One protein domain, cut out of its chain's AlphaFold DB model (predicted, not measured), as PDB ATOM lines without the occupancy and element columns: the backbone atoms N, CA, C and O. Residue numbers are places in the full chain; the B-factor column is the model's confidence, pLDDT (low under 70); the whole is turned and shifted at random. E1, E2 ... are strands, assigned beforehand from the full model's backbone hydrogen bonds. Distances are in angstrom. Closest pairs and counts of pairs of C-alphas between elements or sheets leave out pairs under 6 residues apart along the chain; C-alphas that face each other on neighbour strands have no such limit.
ATOM      1  N   SER A  17     -86.001 -86.614-102.853       62.88
ATOM      2  CA  SER A  17     -85.841 -86.107-101.491       62.88
ATOM      3  C   SER A  17     -86.698 -84.864-101.314       62.88
ATOM      4  O   SER A  17     -86.434 -83.829-101.925       62.88
ATOM      5  N   ASN A  18     -87.657 -84.938-100.395       74.69
ATOM      6  CA  ASN A  18     -88.509 -83.813 -99.988       74.69
ATOM      7  C   ASN A  18     -87.793 -82.801 -99.078       74.69
ATOM      8  O   ASN A  18     -88.319 -81.728 -98.762       74.69
ATOM      9  N   HIS A  19     -86.576 -83.137 -98.646       83.12
ATOM     10  CA  HIS A  19     -85.728 -82.256 -97.859       83.12
ATOM     11  C   HIS A  19     -84.929 -81.324 -98.769       83.12
ATOM     12  O   HIS A  19     -84.344 -81.747 -99.769       83.12
ATOM     13  N   THR A  20     -84.825 -80.060 -98.371       82.50
ATOM     14  CA  THR A  20     -84.035 -79.056 -99.085       82.50
ATOM     15  C   THR A  20     -82.806 -78.700 -98.270       82.50
ATOM     16  O   THR A  20     -82.904 -78.085 -97.204       82.50
ATOM     17  N   PHE A  21     -81.635 -79.048 -98.795       88.06
ATOM     18  CA  PHE A  21     -80.346 -78.640 -98.251       88.06
ATOM     19  C   PHE A  21     -79.640 -77.768 -99.279       88.06
ATOM     20  O   PHE A  21     -79.383 -78.198-100.399       88.06
ATOM     21  N   VAL A  22     -79.335 -76.529 -98.906       86.06
ATOM     22  CA  VAL A  22     -78.654 -75.584 -99.793       86.06
ATOM     23  C   VAL A  22     -77.433 -75.041 -99.067       86.06
ATOM     24  O   VAL A  22     -77.554 -74.470 -97.984       86.06
ATOM     25  N   GLY A  23     -76.256 -75.191 -99.669       85.00
ATOM     26  CA  GLY A  23     -74.997 -74.668 -99.134       85.00
ATOM     27  C   GLY A  23     -74.344 -75.567 -98.091       85.00
ATOM     28  O   GLY A  23     -74.535 -76.780 -98.087       85.00
ATOM     29  N   THR A  24     -73.530 -74.968 -97.220       77.81
ATOM     30  CA  THR A  24     -72.767 -75.691 -96.193       77.81
ATOM     31  C   THR A  24     -73.200 -75.280 -94.794       77.81
ATOM     32  O   THR A  24     -73.279 -74.094 -94.468       77.81
ATOM     33  N   ASN A  25     -73.449 -76.284 -93.955       74.44
ATOM     34  CA  ASN A  25     -73.804 -76.102 -92.548       74.44
ATOM     35  C   ASN A  25     -72.610 -76.376 -91.613       74.44
ATOM     36  O   ASN A  25     -72.655 -76.028 -90.435       74.44
ATOM     37  N   VAL A  26     -71.518 -76.960 -92.122       75.94
ATOM     38  CA  VAL A  26     -70.360 -77.353 -91.306       75.94
ATOM     39  C   VAL A  26     -69.535 -76.120 -90.924       75.94
ATOM     40  O   VAL A  26     -69.141 -75.316 -91.775       75.94
ATOM     41  N   GLY A  27     -69.284 -75.953 -89.621       73.06
ATOM     42  CA  GLY A  27     -68.515 -74.823 -89.084       73.06
ATOM     43  C   GLY A  27     -69.198 -73.464 -89.281       73.06
ATOM     44  O   GLY A  27     -68.520 -72.442 -89.423       73.06
ATOM     45  N   LYS A  28     -70.533 -73.445 -89.366       82.94
ATOM     46  CA  LYS A  28     -71.354 -72.233 -89.475       82.94
ATOM     47  C   LYS A  28     -72.202 -72.058 -88.223       82.94
ATOM     48  O   LYS A  28     -72.517 -73.024 -87.541       82.94
ATOM     49  N   VAL A  29     -72.563 -70.813 -87.924       84.44
ATOM     50  CA  VAL A  29     -73.430 -70.509 -86.781       84.44
ATOM     51  C   VAL A  29     -74.874 -70.637 -87.226       84.44
ATOM     52  O   VAL A  29     -75.274 -70.017 -88.214       84.44
ATOM     53  N   LEU A  30     -75.639 -71.434 -86.488       86.69
ATOM     54  CA  LEU A  30     -77.090 -71.488 -86.582       86.69
ATOM     55  C   LEU A  30     -77.656 -70.178 -86.025       86.69
ATOM     56  O   LEU A  30     -77.438 -69.864 -84.860       86.69
ATOM     57  N   ILE A  31     -78.345 -69.402 -86.860       87.38
ATOM     58  CA  ILE A  31     -78.924 -68.107 -86.451       87.38
ATOM     59  C   ILE A  31     -80.447 -68.126 -86.382       87.38
ATOM     60  O   ILE A  31     -81.055 -67.214 -85.832       87.38
ATOM     61  N   TYR A  32     -81.069 -69.129 -86.992       87.19
ATOM     62  CA  TYR A  32     -82.508 -69.288 -86.992       87.19
ATOM     63  C   TYR A  32     -82.836 -70.763 -86.995       87.19
ATOM     64  O   TYR A  32     -82.362 -71.509 -87.855       87.19
ATOM     65  N   HIS A  33     -83.668 -71.153 -86.042       91.94
ATOM     66  CA  HIS A  33     -84.185 -72.495 -85.930       91.94
ATOM     67  C   HIS A  33     -85.668 -72.427 -85.607       91.94
ATOM     68  O   HIS A  33     -86.058 -71.800 -84.622       91.94
ATOM     69  N   ARG A  34     -86.503 -73.041 -86.444       91.12
ATOM     70  CA  ARG A  34     -87.934 -73.124 -86.160       91.12
ATOM     71  C   ARG A  34     -88.548 -74.355 -86.789       91.12
ATOM     72  O   ARG A  34     -88.453 -74.565 -88.001       91.12
ATOM     73  N   GLU A  35     -89.241 -75.094 -85.947       93.19
ATOM     74  CA  GLU A  35     -90.128 -76.173 -86.337       93.19
ATOM     75  C   GLU A  35     -91.534 -75.623 -86.562       93.19
ATOM     76  O   GLU A  35     -91.999 -74.747 -85.825       93.19
ATOM     77  N   VAL A  36     -92.186 -76.072 -87.629       90.94
ATOM     78  CA  VAL A  36     -93.537 -75.639 -87.973       90.94
ATOM     79  C   VAL A  36     -94.351 -76.841 -88.408       90.94
ATOM     80  O   VAL A  36     -93.914 -77.604 -89.268       90.94
ATOM     81  N   TYR A  37     -95.542 -76.961 -87.833       93.12
ATOM     82  CA  TYR A  37     -96.521 -77.981 -88.159       93.12
ATOM     83  C   TYR A  37     -97.791 -77.329 -88.702       93.12
ATOM     84  O   TYR A  37     -98.300 -76.358 -88.138       93.12
ATOM     85  N   TYR A  38     -98.305 -77.886 -89.789       90.62
ATOM     86  CA  TYR A  38     -99.570 -77.519 -90.396       90.62
ATOM     87  C   TYR A  38    -100.405 -78.786 -90.608       90.62
ATOM     88  O   TYR A  38     -99.934 -79.712 -91.274       90.62
ATOM     89  N   PRO A  39    -101.632 -78.847 -90.063       89.62
ATOM     90  CA  PRO A  39    -102.501 -80.003 -90.239       89.62
ATOM     91  C   PRO A  39    -102.965 -80.136 -91.695       89.62
ATOM     92  O   PRO A  39    -102.907 -79.183 -92.476       89.62
ATOM     93  N   ALA A  40    -103.434 -81.332 -92.045       88.81
ATOM     94  CA  ALA A  40    -103.988 -81.614 -93.360       88.81
ATOM     95  C   ALA A  40    -105.281 -80.824 -93.604       88.81
ATOM     96  O   ALA A  40    -106.192 -80.844 -92.777       88.81
ATOM     97  N   GLU A  41    -105.377 -80.181 -94.768       89.56
ATOM     98  CA  GLU A  41    -106.610 -79.553 -95.249       89.56
ATOM     99  C   GLU A  41    -107.192 -80.369 -96.408       89.56
ATOM    100  O   GLU A  41    -106.514 -80.549 -97.421       89.56
ATOM    101  N   PRO A  42    -108.434 -80.868 -96.296       86.00
ATOM    102  CA  PRO A  42    -109.009 -81.777 -97.286       86.00
ATOM    103  C   PRO A  42    -109.376 -81.097 -98.611       86.00
ATOM    104  O   PRO A  42    -109.495 -81.775 -99.625       86.00
ATOM    105  N   SER A  43    -109.564 -79.775 -98.623       87.06
ATOM    106  CA  SER A  43    -110.118 -79.038 -99.766       87.06
ATOM    107  C   SER A  43    -109.096 -78.219-100.556       87.06
ATOM    108  O   SER A  43    -109.406 -77.769-101.657       87.06
ATOM    109  N   SER A  44    -107.887 -78.010-100.032       87.62
ATOM    110  CA  SER A  44    -106.903 -77.136-100.671       87.62
ATOM    111  C   SER A  44    -105.470 -77.559-100.398       87.62
ATOM    112  O   SER A  44    -105.117 -77.980 -99.300       87.62
ATOM    113  N   SER A  45    -104.616 -77.388-101.407       89.12
ATOM    114  CA  SER A  45    -103.172 -77.400-101.207       89.12
ATOM    115  C   SER A  45    -102.764 -76.082-100.568       89.12
ATOM    116  O   SER A  45    -103.214 -75.018-101.003       89.12
ATOM    117  N   ARG A  46    -101.883 -76.143 -99.583       88.62
ATOM    118  CA  ARG A  46    -101.377 -74.985 -98.862       88.62
ATOM    119  C   ARG A  46    -100.010 -74.595 -99.405       88.62
ATOM    120  O   ARG A  46     -99.142 -75.431 -99.656       88.62
ATOM    121  N   PHE A  47     -99.817 -73.292 -99.549       92.31
ATOM    122  CA  PHE A  47     -98.529 -72.680 -99.834       92.31
ATOM    123  C   PHE A  47     -98.224 -71.667 -98.733       92.31
ATOM    124  O   PHE A  47     -99.075 -70.864 -98.359       92.31
ATOM    125  N   VAL A  48     -97.014 -71.721 -98.185       92.56
ATOM    126  CA  VAL A  48     -96.563 -70.814 -97.129       92.56
ATOM    127  C   VAL A  48     -95.216 -70.249 -97.528       92.56
ATOM    128  O   VAL A  48     -94.243 -70.987 -97.655       92.56
ATOM    129  N   ASN A  49     -95.151 -68.933 -97.691       93.88
ATOM    130  CA  ASN A  49     -93.892 -68.234 -97.881       93.88
ATOM    131  C   ASN A  49     -93.334 -67.815 -96.523       93.88
ATOM    132  O   ASN A  49     -94.051 -67.315 -95.657       93.88
ATOM    133  N   VAL A  50     -92.048 -68.061 -96.335       91.62
ATOM    134  CA  VAL A  50     -91.341 -67.820 -95.088       91.62
ATOM    135  C   VAL A  50     -90.236 -66.839 -95.390       91.62
ATOM    136  O   VAL A  50     -89.187 -67.211 -95.918       91.62
ATOM    137  N   ASP A  51     -90.485 -65.597 -95.017       94.06
ATOM    138  CA  ASP A  51     -89.498 -64.544 -95.108       94.06
ATOM    139  C   ASP A  51     -88.584 -64.569 -93.890       94.06
ATOM    140  O   ASP A  51     -89.015 -64.609 -92.735       94.06
ATOM    141  N   PHE A  52     -87.291 -64.557 -94.167       91.56
ATOM    142  CA  PHE A  52     -86.248 -64.453 -93.177       91.56
ATOM    143  C   PHE A  52     -85.249 -63.390 -93.606       91.56
ATOM    144  O   PHE A  52     -84.780 -63.383 -94.742       91.56
ATOM    145  N   MET A  53     -84.870 -62.526 -92.671       90.19
ATOM    146  CA  MET A  53     -83.807 -61.553 -92.862       90.19
ATOM    147  C   MET A  53     -82.778 -61.731 -91.755       90.19
ATOM    148  O   MET A  53     -83.116 -61.793 -90.575       90.19
ATOM    149  N   VAL A  54     -81.511 -61.829 -92.142       87.00
ATOM    150  CA  VAL A  54     -80.397 -61.952 -91.213       87.00
ATOM    151  C   VAL A  54     -80.314 -60.661 -90.392       87.00
ATOM    152  O   VAL A  54     -80.144 -59.583 -90.974       87.00
ATOM    153  N   PRO A  55     -80.398 -60.735 -89.053       80.81
ATOM    154  CA  PRO A  55     -80.276 -59.552 -88.218       80.81
ATOM    155  C   PRO A  55     -78.881 -58.944 -88.400       80.81
ATOM    156  O   PRO A  55     -77.855 -59.608 -88.221       80.81
ATOM    157  N   THR A  56     -78.840 -57.672 -88.792       71.06
ATOM    158  CA  THR A  56     -77.586 -56.955 -89.044       71.06
ATOM    159  C   THR A  56     -77.104 -56.335 -87.739       71.06
ATOM    160  O   THR A  56     -77.312 -55.157 -87.480       71.06
ATOM    161  N   VAL A  57     -76.487 -57.149 -86.886       62.91
ATOM    162  CA  VAL A  57     -75.873 -56.670 -85.641       62.91
ATOM    163  C   VAL A  57     -74.427 -56.270 -85.960       62.91
ATOM    164  O   VAL A  57     -73.657 -57.102 -86.443       62.91
ATOM    165  N   ASN A  58     -74.064 -55.006 -85.716       57.12
ATOM    166  CA  ASN A  58     -72.710 -54.435 -85.872       57.12
ATOM    167  C   ASN A  58     -72.235 -54.129 -87.311       57.12
ATOM    168  O   ASN A  58     -71.075 -54.383 -87.637       57.12
ATOM    169  N   TYR A  59     -73.103 -53.586 -88.177       52.69
ATOM    170  CA  TYR A  59     -72.796 -53.072 -89.537       52.69
ATOM    171  C   TYR A  59     -72.156 -54.054 -90.539       52.69
ATOM    172  O   TYR A  59     -72.039 -53.747 -91.725       52.69
ATOM    173  N   ARG A  60     -71.784 -55.266 -90.118       63.31
ATOM    174  CA  ARG A  60     -71.308 -56.334 -90.993       63.31
ATOM    175  C   ARG A  60     -72.501 -57.172 -91.424       63.31
ATOM    176  O   ARG A  60     -73.076 -57.911 -90.626       63.31
ATOM    177  N   LYS A  61     -72.868 -57.066 -92.702       67.12
ATOM    178  CA  LYS A  61     -73.911 -57.903 -93.303       67.12
ATOM    179  C   LYS A  61     -73.462 -59.366 -93.251       67.12
ATOM    180  O   LYS A  61     -72.605 -59.792 -94.022       67.12
ATOM    181  N   LYS A  62     -74.018 -60.138 -92.316       82.25
ATOM    182  CA  LYS A  62     -73.846 -61.593 -92.291       82.25
ATOM    183  C   LYS A  62     -74.640 -62.180 -93.458       82.25
ATOM    184  O   LYS A  62     -75.815 -61.873 -93.632       82.25
ATOM    185  N   LEU A  63     -73.981 -63.010 -94.260       88.38
ATOM    186  CA  LEU A  63     -74.604 -63.683 -95.397       88.38
ATOM    187  C   LEU A  63     -75.006 -65.102 -95.011       88.38
ATOM    188  O   LEU A  63     -74.279 -65.785 -94.276       88.38
ATOM    189  N   ILE A  64     -76.127 -65.557 -95.557       89.25
ATOM    190  CA  ILE A  64     -76.587 -66.935 -95.427       89.25
ATOM    191  C   ILE A  64     -75.595 -67.847 -96.159       89.25
ATOM    192  O   ILE A  64     -75.190 -67.580 -97.293       89.25
ATOM    193  N   LYS A  65     -75.155 -68.909 -95.485       90.12
ATOM    194  CA  LYS A  65     -74.193 -69.896 -96.009       90.12
ATOM    195  C   LYS A  65     -74.756 -71.308 -96.062       90.12
ATOM    196  O   LYS A  65     -74.241 -72.117 -96.831       90.12
ATOM    197  N   GLY A  66     -75.804 -71.568 -95.290       88.31
ATOM    198  CA  GLY A  66     -76.474 -72.851 -95.255       88.31
ATOM    199  C   GLY A  66     -77.955 -72.682 -94.953       88.31
ATOM    200  O   GLY A  66     -78.334 -71.883 -94.095       88.31
ATOM    201  N   ILE A  67     -78.787 -73.419 -95.673       90.88
ATOM    202  CA  ILE A  67     -80.230 -73.502 -95.474       90.88
ATOM    203  C   ILE A  67     -80.568 -74.982 -95.392       90.88
ATOM    204  O   ILE A  67     -80.136 -75.779 -96.225       90.88
ATOM    205  N   MET A  68     -81.339 -75.343 -94.380       91.50
ATOM    206  CA  MET A  68     -81.850 -76.686 -94.185       91.50
ATOM    207  C   MET A  68     -83.348 -76.583 -93.936       91.50
ATOM    208  O   MET A  68     -83.774 -75.913 -92.997       91.50
ATOM    209  N   ALA A  69     -84.135 -77.242 -94.775       91.00
ATOM    210  CA  ALA A  69     -85.554 -77.473 -94.568       91.00
ATOM    211  C   ALA A  69     -85.775 -78.983 -94.586       91.00
ATOM    212  O   ALA A  69     -85.749 -79.621 -95.638       91.00
ATOM    213  N   TYR A  70     -85.921 -79.550 -93.397       89.94
ATOM    214  CA  TYR A  70     -86.077 -80.977 -93.200       89.94
ATOM    215  C   TYR A  70     -87.545 -81.300 -92.956       89.94
ATOM    216  O   TYR A  70     -88.121 -80.850 -91.966       89.94
ATOM    217  N   ASP A  71     -88.143 -82.039 -93.880       89.44
ATOM    218  CA  ASP A  71     -89.477 -82.598 -93.717       89.44
ATOM    219  C   ASP A  71     -89.507 -83.680 -92.624       89.44
ATOM    220  O   ASP A  71     -88.728 -84.629 -92.654       89.44
ATOM    221  N   LEU A  72     -90.387 -83.516 -91.642       89.31
ATOM    222  CA  LEU A  72     -90.618 -84.440 -90.531       89.31
ATOM    223  C   LEU A  72     -91.915 -85.243 -90.698       89.31
ATOM    224  O   LEU A  72     -92.229 -86.076 -89.853       89.31
ATOM    225  N   THR A  73     -92.671 -85.011 -91.774       85.56
ATOM    226  CA  THR A  73     -94.000 -85.606 -91.989       85.56
ATOM    227  C   THR A  73     -93.923 -87.111 -92.290       85.56
ATOM    228  O   THR A  73     -94.899 -87.829 -92.090       85.56
ATOM    229  N   GLY A  74     -92.757 -87.605 -92.719       77.75
ATOM    230  CA  GLY A  74     -92.493 -89.022 -92.977       77.75
ATOM    231  C   GLY A  74     -92.342 -89.362 -94.468       77.75
ATOM    232  O   GLY A  74     -92.272 -88.459 -95.303       77.75
ATOM    233  N   PRO A  75     -92.262 -90.661 -94.810       70.56
ATOM    234  CA  PRO A  75     -91.975 -91.126 -96.171       70.56
ATOM    235  C   PRO A  75     -93.099 -90.833 -97.176       70.56
ATOM    236  O   PRO A  75     -92.812 -90.621 -98.347       70.56
ATOM    237  N   ASP A  76     -94.352 -90.734 -96.721       72.88
ATOM    238  CA  ASP A  76     -95.518 -90.422 -97.569       72.88
ATOM    239  C   ASP A  76     -95.797 -88.915 -97.674       72.88
ATOM    240  O   ASP A  76     -96.920 -88.479 -97.963       72.88
ATOM    241  N   SER A  77     -94.794 -88.098 -97.359       77.31
ATOM    242  CA  SER A  77     -94.911 -86.658 -97.470       77.31
ATOM    243  C   SER A  77     -94.779 -86.229 -98.920       77.31
ATOM    244  O   SER A  77     -93.794 -86.516 -99.586       77.31
ATOM    245  N   ASP A  78     -95.765 -85.479 -99.391       84.38
ATOM    246  CA  ASP A  78     -95.689 -84.731-100.645       84.38
ATOM    247  C   ASP A  78     -95.360 -83.251-100.387       84.38
ATOM    248  O   ASP A  78     -95.684 -82.363-101.189       84.38
ATOM    249  N   ALA A  79     -94.812 -82.955 -99.207       88.44
ATOM    250  CA  ALA A  79     -94.413 -81.614 -98.860       88.44
ATOM    251  C   ALA A  79     -93.090 -81.273 -99.556       88.44
ATOM    252  O   ALA A  79     -92.159 -82.070 -99.612       88.44
ATOM    253  N   THR A  80     -93.009 -80.068-100.108       89.06
ATOM    254  CA  THR A  80     -91.815 -79.566-100.787       89.06
ATOM    255  C   THR A  80     -91.410 -78.229-100.196       89.06
ATOM    256  O   THR A  80     -92.250 -77.390 -99.853       89.06
ATOM    257  N   ALA A  81     -90.102 -78.015-100.103       90.25
ATOM    258  CA  ALA A  81     -89.525 -76.734 -99.747       90.25
ATOM    259  C   ALA A  81     -88.675 -76.210-100.913       90.25
ATOM    260  O   ALA A  81     -87.949 -76.949-101.578       90.25
ATOM    261  N   LYS A  82     -88.784 -74.914-101.200       89.81
ATOM    262  CA  LYS A  82     -88.060 -74.262-102.293       89.81
ATOM    263  C   LYS A  82     -87.640 -72.862-101.889       89.81
ATOM    264  O   LYS A  82     -88.417 -72.102-101.321       89.81
ATOM    265  N   VAL A  83     -86.410 -72.491-102.226       90.00
ATOM    266  CA  VAL A  83     -85.964 -71.097-102.137       90.00
ATOM    267  C   VAL A  83     -86.535 -70.330-103.329       90.00
ATOM    268  O   VAL A  83     -86.220 -70.649-104.474       90.00
ATOM    269  N   ASN A  84     -87.383 -69.337-103.066       91.62
ATOM    270  CA  ASN A  84     -87.996 -68.510-104.107       91.62
ATOM    271  C   ASN A  84     -87.192 -67.238-104.385       91.62
ATOM    272  O   ASN A  84     -87.027 -66.861-105.542       91.62
ATOM    273  N   LEU A  85     -86.707 -66.570-103.334       92.62
ATOM    274  CA  LEU A  85     -85.942 -65.323-103.428       92.62
ATOM    275  C   LEU A  85     -84.805 -65.310-102.398       92.62
ATOM    276  O   LEU A  85     -84.954 -65.819-101.284       92.62
ATOM    277  N   GLY A  86     -83.683 -64.684-102.757       92.06
ATOM    278  CA  GLY A  86     -82.505 -64.574-101.895       92.06
ATOM    279  C   GLY A  86     -81.801 -65.918-101.690       92.06
ATOM    280  O   GLY A  86     -81.551 -66.652-102.643       92.06
ATOM    281  N   GLY A  87     -81.472 -66.241-100.439       88.62
ATOM    282  CA  GLY A  87     -80.818 -67.495-100.071       88.62
ATOM    283  C   GLY A  87     -79.309 -67.353 -99.894       88.62
ATOM    284  O   GLY A  87     -78.843 -66.417 -99.245       88.62
ATOM    285  N   LEU A  88     -78.526 -68.306-100.405       88.50
ATOM    286  CA  LEU A  88     -77.076 -68.312-100.192       88.50
ATOM    287  C   LEU A  88     -76.411 -67.038-100.712       88.50
ATOM    288  O   LEU A  88     -76.648 -66.620-101.837       88.50
ATOM    289  N   GLY A  89     -75.532 -66.443 -99.906       86.94
ATOM    290  CA  GLY A  89     -74.845 -65.204-100.275       86.94
ATOM    291  C   GLY A  89     -75.698 -63.941-100.128       86.94
ATOM    292  O   GLY A  89     -75.156 -62.849-100.262       86.94
ATOM    293  N   TYR A  90     -76.976 -64.066 -99.769       90.19
ATOM    294  CA  TYR A  90     -77.854 -62.947 -99.446       90.19
ATOM    295  C   TYR A  90     -78.021 -62.812 -97.927       90.19
ATOM    296  O   TYR A  90     -77.715 -63.721 -97.153       90.19
ATOM    297  N   TYR A  91     -78.491 -61.645 -97.490       90.19
ATOM    298  CA  TYR A  91     -78.883 -61.381 -96.101       90.19
ATOM    299  C   TYR A  91     -80.386 -61.609 -95.878       90.19
ATOM    300  O   TYR A  91     -80.890 -61.343 -94.794       90.19
ATOM    301  N   TYR A  92     -81.107 -62.085 -96.892       92.38
ATOM    302  CA  TYR A  92     -82.526 -62.406 -96.825       92.38
ATOM    303  C   TYR A  92     -82.812 -63.712 -97.571       92.38
ATOM    304  O   TYR A  92     -82.034 -64.149 -98.424       92.38
ATOM    305  N   LEU A  93     -83.926 -64.339 -97.226       93.25
ATOM    306  CA  LEU A  93     -84.404 -65.596 -97.775       93.25
ATOM    307  C   LEU A  93     -85.930 -65.583 -97.773       93.25
ATOM    308  O   LEU A  93     -86.533 -65.334 -96.736       93.25
ATOM    309  N   ASN A  94     -86.533 -65.931 -98.903       95.06
ATOM    310  CA  ASN A  94     -87.922 -66.362 -98.979       95.06
ATOM    311  C   ASN A  94     -87.934 -67.866 -99.265       95.06
ATOM    312  O   ASN A  94     -87.536 -68.306-100.350       95.06
ATOM    313  N   LEU A  95     -88.341 -68.653 -98.273       93.12
ATOM    314  CA  LEU A  95     -88.511 -70.096 -98.402       93.12
ATOM    315  C   LEU A  95     -89.997 -70.405 -98.567       93.12
ATOM    316  O   LEU A  95     -90.792 -70.148 -97.668       93.12
ATOM    317  N   GLN A  96     -90.361 -70.986 -99.698       93.75
ATOM    318  CA  GLN A  96     -91.701 -71.482 -99.946       93.75
ATOM    319  C   GLN A  96     -91.812 -72.927 -99.489       93.75
ATOM    320  O   GLN A  96     -91.029 -73.778 -99.901       93.75
ATOM    321  N   LEU A  97     -92.806 -73.187 -98.653       92.62
ATOM    322  CA  LEU A  97     -93.243 -74.515 -98.265       92.62
ATOM    323  C   LEU A  97     -94.570 -74.796 -98.962       92.62
ATOM    324  O   LEU A  97     -95.455 -73.934 -98.980       92.62
ATOM    325  N   ARG A  98     -94.722 -75.987 -99.522       91.94
ATOM    326  CA  ARG A  98     -95.944 -76.409-100.202       91.94
ATOM    327  C   ARG A  98     -96.279 -77.836 -99.808       91.94
ATOM    328  O   ARG A  98     -95.381 -78.661 -99.751       91.94
ATOM    329  N   ASN A  99     -97.555 -78.137 -99.614       91.38
ATOM    330  CA  ASN A  99     -98.056 -79.507 -99.496       91.38
ATOM    331  C   ASN A  99     -99.083 -79.816-100.594       91.38
ATOM    332  O   ASN A  99     -99.572 -78.922-101.295       91.38
ATOM    333  N   LYS A 100     -99.423 -81.099-100.743       89.31
ATOM    334  CA  LYS A 100    -100.591 -81.525-101.523       89.31
ATOM    335  C   LYS A 100    -101.871 -81.455-100.684       89.31
ATOM    336  O   LYS A 100    -101.836 -81.426 -99.455       89.31
ATOM    337  N   VAL A 101    -103.005 -81.429-101.384       90.44
ATOM    338  CA  VAL A 101    -104.348 -81.479-100.790       90.44
ATOM    339  C   VAL A 101    -104.468 -82.711 -99.890       90.44
ATOM    340  O   VAL A 101    -104.011 -83.793-100.255       90.44
ATOM    341  N   GLY A 102    -105.070 -82.551 -98.715       86.06
ATOM    342  CA  GLY A 102    -105.317 -83.645 -97.776       86.06
ATOM    343  C   GLY A 102    -104.076 -84.159 -97.045       86.06
ATOM    344  O   GLY A 102    -104.167 -85.165 -96.347       86.06
ATOM    345  N   ARG A 103    -102.921 -83.490 -97.165       87.56
ATOM    346  CA  ARG A 103    -101.675 -83.888 -96.491       87.56
ATOM    347  C   ARG A 103    -101.242 -82.853 -95.460       87.56
ATOM    348  O   ARG A 103    -101.321 -81.651 -95.702       87.56
ATOM    349  N   ALA A 104    -100.775 -83.320 -94.306       89.75
ATOM    350  CA  ALA A 104    -100.143 -82.457 -93.313       89.75
ATOM    351  C   ALA A 104     -98.759 -82.007 -93.806       89.75
ATOM    352  O   ALA A 104     -98.216 -82.562 -94.759       89.75
ATOM    353  N   MET A 105     -98.203 -80.985 -93.166       90.25
ATOM    354  CA  MET A 105     -96.872 -80.477 -93.473       90.25
ATOM    355  C   MET A 105     -96.134 -80.160 -92.183       90.25
ATOM    356  O   MET A 105     -96.555 -79.293 -91.417       90.25
ATOM    357  N   HIS A 106     -95.006 -80.822 -91.965       91.69
ATOM    358  CA  HIS A 106     -94.178 -80.654 -90.780       91.69
ATOM    359  C   HIS A 106     -92.731 -80.415 -91.196       91.69
ATOM    360  O   HIS A 106     -92.082 -81.302 -91.731       91.69
ATOM    361  N   TYR A 107     -92.212 -79.212 -90.957       88.56
ATOM    362  CA  TYR A 107     -90.844 -78.858 -91.335       88.56
ATOM    363  C   TYR A 107     -90.029 -78.366 -90.152       88.56
ATOM    364  O   TYR A 107     -90.424 -77.436 -89.443       88.56
ATOM    365  N   LYS A 108     -88.813 -78.894 -90.038       90.06
ATOM    366  CA  LYS A 108     -87.738 -78.343 -89.216       90.06
ATOM    367  C   LYS A 108     -86.810 -77.513 -90.092       90.06
ATOM    368  O   LYS A 108     -86.181 -78.028 -91.016       90.06
ATOM    369  N   ARG A 109     -86.730 -76.210 -89.820       89.44
ATOM    370  CA  ARG A 109     -85.953 -75.269 -90.637       89.44
ATOM    371  C   ARG A 109     -84.801 -74.695 -89.840       89.44
ATOM    372  O   ARG A 109     -84.995 -74.238 -88.714       89.44
ATOM    373  N   SER A 110     -83.631 -74.666 -90.461       87.38
ATOM    374  CA  SER A 110     -82.395 -74.163 -89.873       87.38
ATOM    375  C   SER A 110     -81.648 -73.307 -90.889       87.38
ATOM    376  O   SER A 110     -81.393 -73.747 -92.011       87.38
ATOM    377  N   ILE A 111     -81.286 -72.085 -90.501       85.00
ATOM    378  CA  ILE A 111     -80.515 -71.158 -91.338       85.00
ATOM    379  C   ILE A 111     -79.186 -70.877 -90.654       85.00
ATOM    380  O   ILE A 111     -79.135 -70.509 -89.477       85.00
ATOM    381  N   HIS A 112     -78.113 -71.018 -91.422       85.56
ATOM    382  CA  HIS A 112     -76.747 -70.868 -90.957       85.56
ATOM    383  C   HIS A 112     -76.053 -69.704 -91.659       85.56
ATOM    384  O   HIS A 112     -76.155 -69.535 -92.881       85.56
ATOM    385  N   THR A 113     -75.275 -68.931 -90.905       83.56
ATOM    386  CA  THR A 113     -74.408 -67.881 -91.454       83.56
ATOM    387  C   THR A 113     -72.953 -68.140 -91.152       83.56
ATOM    388  O   THR A 113     -72.576 -68.949 -90.303       83.56
ATOM    389  N   HIS A 114     -72.104 -67.380 -91.835       67.56
ATOM    390  CA  HIS A 114     -70.708 -67.297 -91.456       67.56
ATOM    391  C   HIS A 114     -70.568 -66.790 -90.012       67.56
ATOM    392  O   HIS A 114     -71.218 -65.818 -89.618       67.56
ATOM    393  N   SER A 115     -69.712 -67.460 -89.243       55.56
ATOM    394  CA  SER A 115     -69.249 -66.978 -87.951       55.56
ATOM    395  C   SER A 115     -67.955 -66.215 -88.170       55.56
ATOM    396  O   SER A 115     -66.924 -66.827 -88.432       55.56
TER     397      SER A 115
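This is residues 17 to 115 of the 193 residues of an uncharacterized protein of Eumeta variegata (UniProt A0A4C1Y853). Two antiparallel sheets lie face to face as a sandwich, one of four strands and one of three, with their strands running nearly along each other and along the long axis of a rod. Links at both ends of the rod lead the chain from one sheet to the other, and the turns round Ser 43 and Asn 58 make its two far tips. The printed part has 99 residues with seven named strands, E1 to E7 along the chain, and no named helix; the class is all strand. The sheet orders are E1 - E4 - E7 - E2 and E3 - E6 - E5. The whole is compact, with a radius of gyration of the C-alphas of 14.2 A and spans of 47 by 22 by 17 A.

E1, residues 20 to 23, begins at C-alpha 20 at (-84.035, -79.056, -99.085). E2, residues 29 to 38, is the longest strand by residues and measures 27.3 A from first to last C-alpha. E3, residues 47 to 53, measures 19.7 A, and E4, residues 64 to 71, measures 20.4 A. E5, residues 80 to 86, measures 17.7 A and begins at C-alpha 80 at (-91.815, -79.566, -100.787). E6, residues 92 to 98, measures 19.7 A. E7, residues 105 to 113, measures 25.8 A and ends at C-alpha 113 at (-74.408, -67.881, -91.454).

In the four-strand sheet, which is twisted, E1 and E2 are the edge strands. E1 and E4 are antiparallel at 164 degrees, with N 20 and O 69 2.9 A apart, within hydrogen-bond range. E4 and E7 are antiparallel at 164 degrees, with N 68 and O 110 at 2.9 A. E7 and E2 are antiparallel at 169 degrees, with N 38 and O 105 at 2.8 A. In the other sheet E3 and E5 are the edge strands. E3 and E6 are antiparallel at 164 degrees, with N 50 and O 95 at 2.8 A. E5 and E6 form a hairpin at 156 degrees, with N 82 and O 96 at 2.8 A. The parts of the two sheets that face each other are 9.5 A centre to centre, with best planes 17 degrees apart and strands at 19 degrees. Between the sheets, the closest C-alphas of E1 and E5 are those of Thr 20 and Ala 81, 6.0 A apart. E2 and E5 are apart, and so are E3 and E7.

The two C-alphas farthest apart are those of Ser 43 and Asn 58, at 46.9 A. The printed part has no cut. The links E1 to E2 and E5 to E6 are tight, the other four are short, and no link is long. The mean pLDDT of the printed part is 85.4; residue 17, residues 57 to 61 and residues 114 to 115 are under 70.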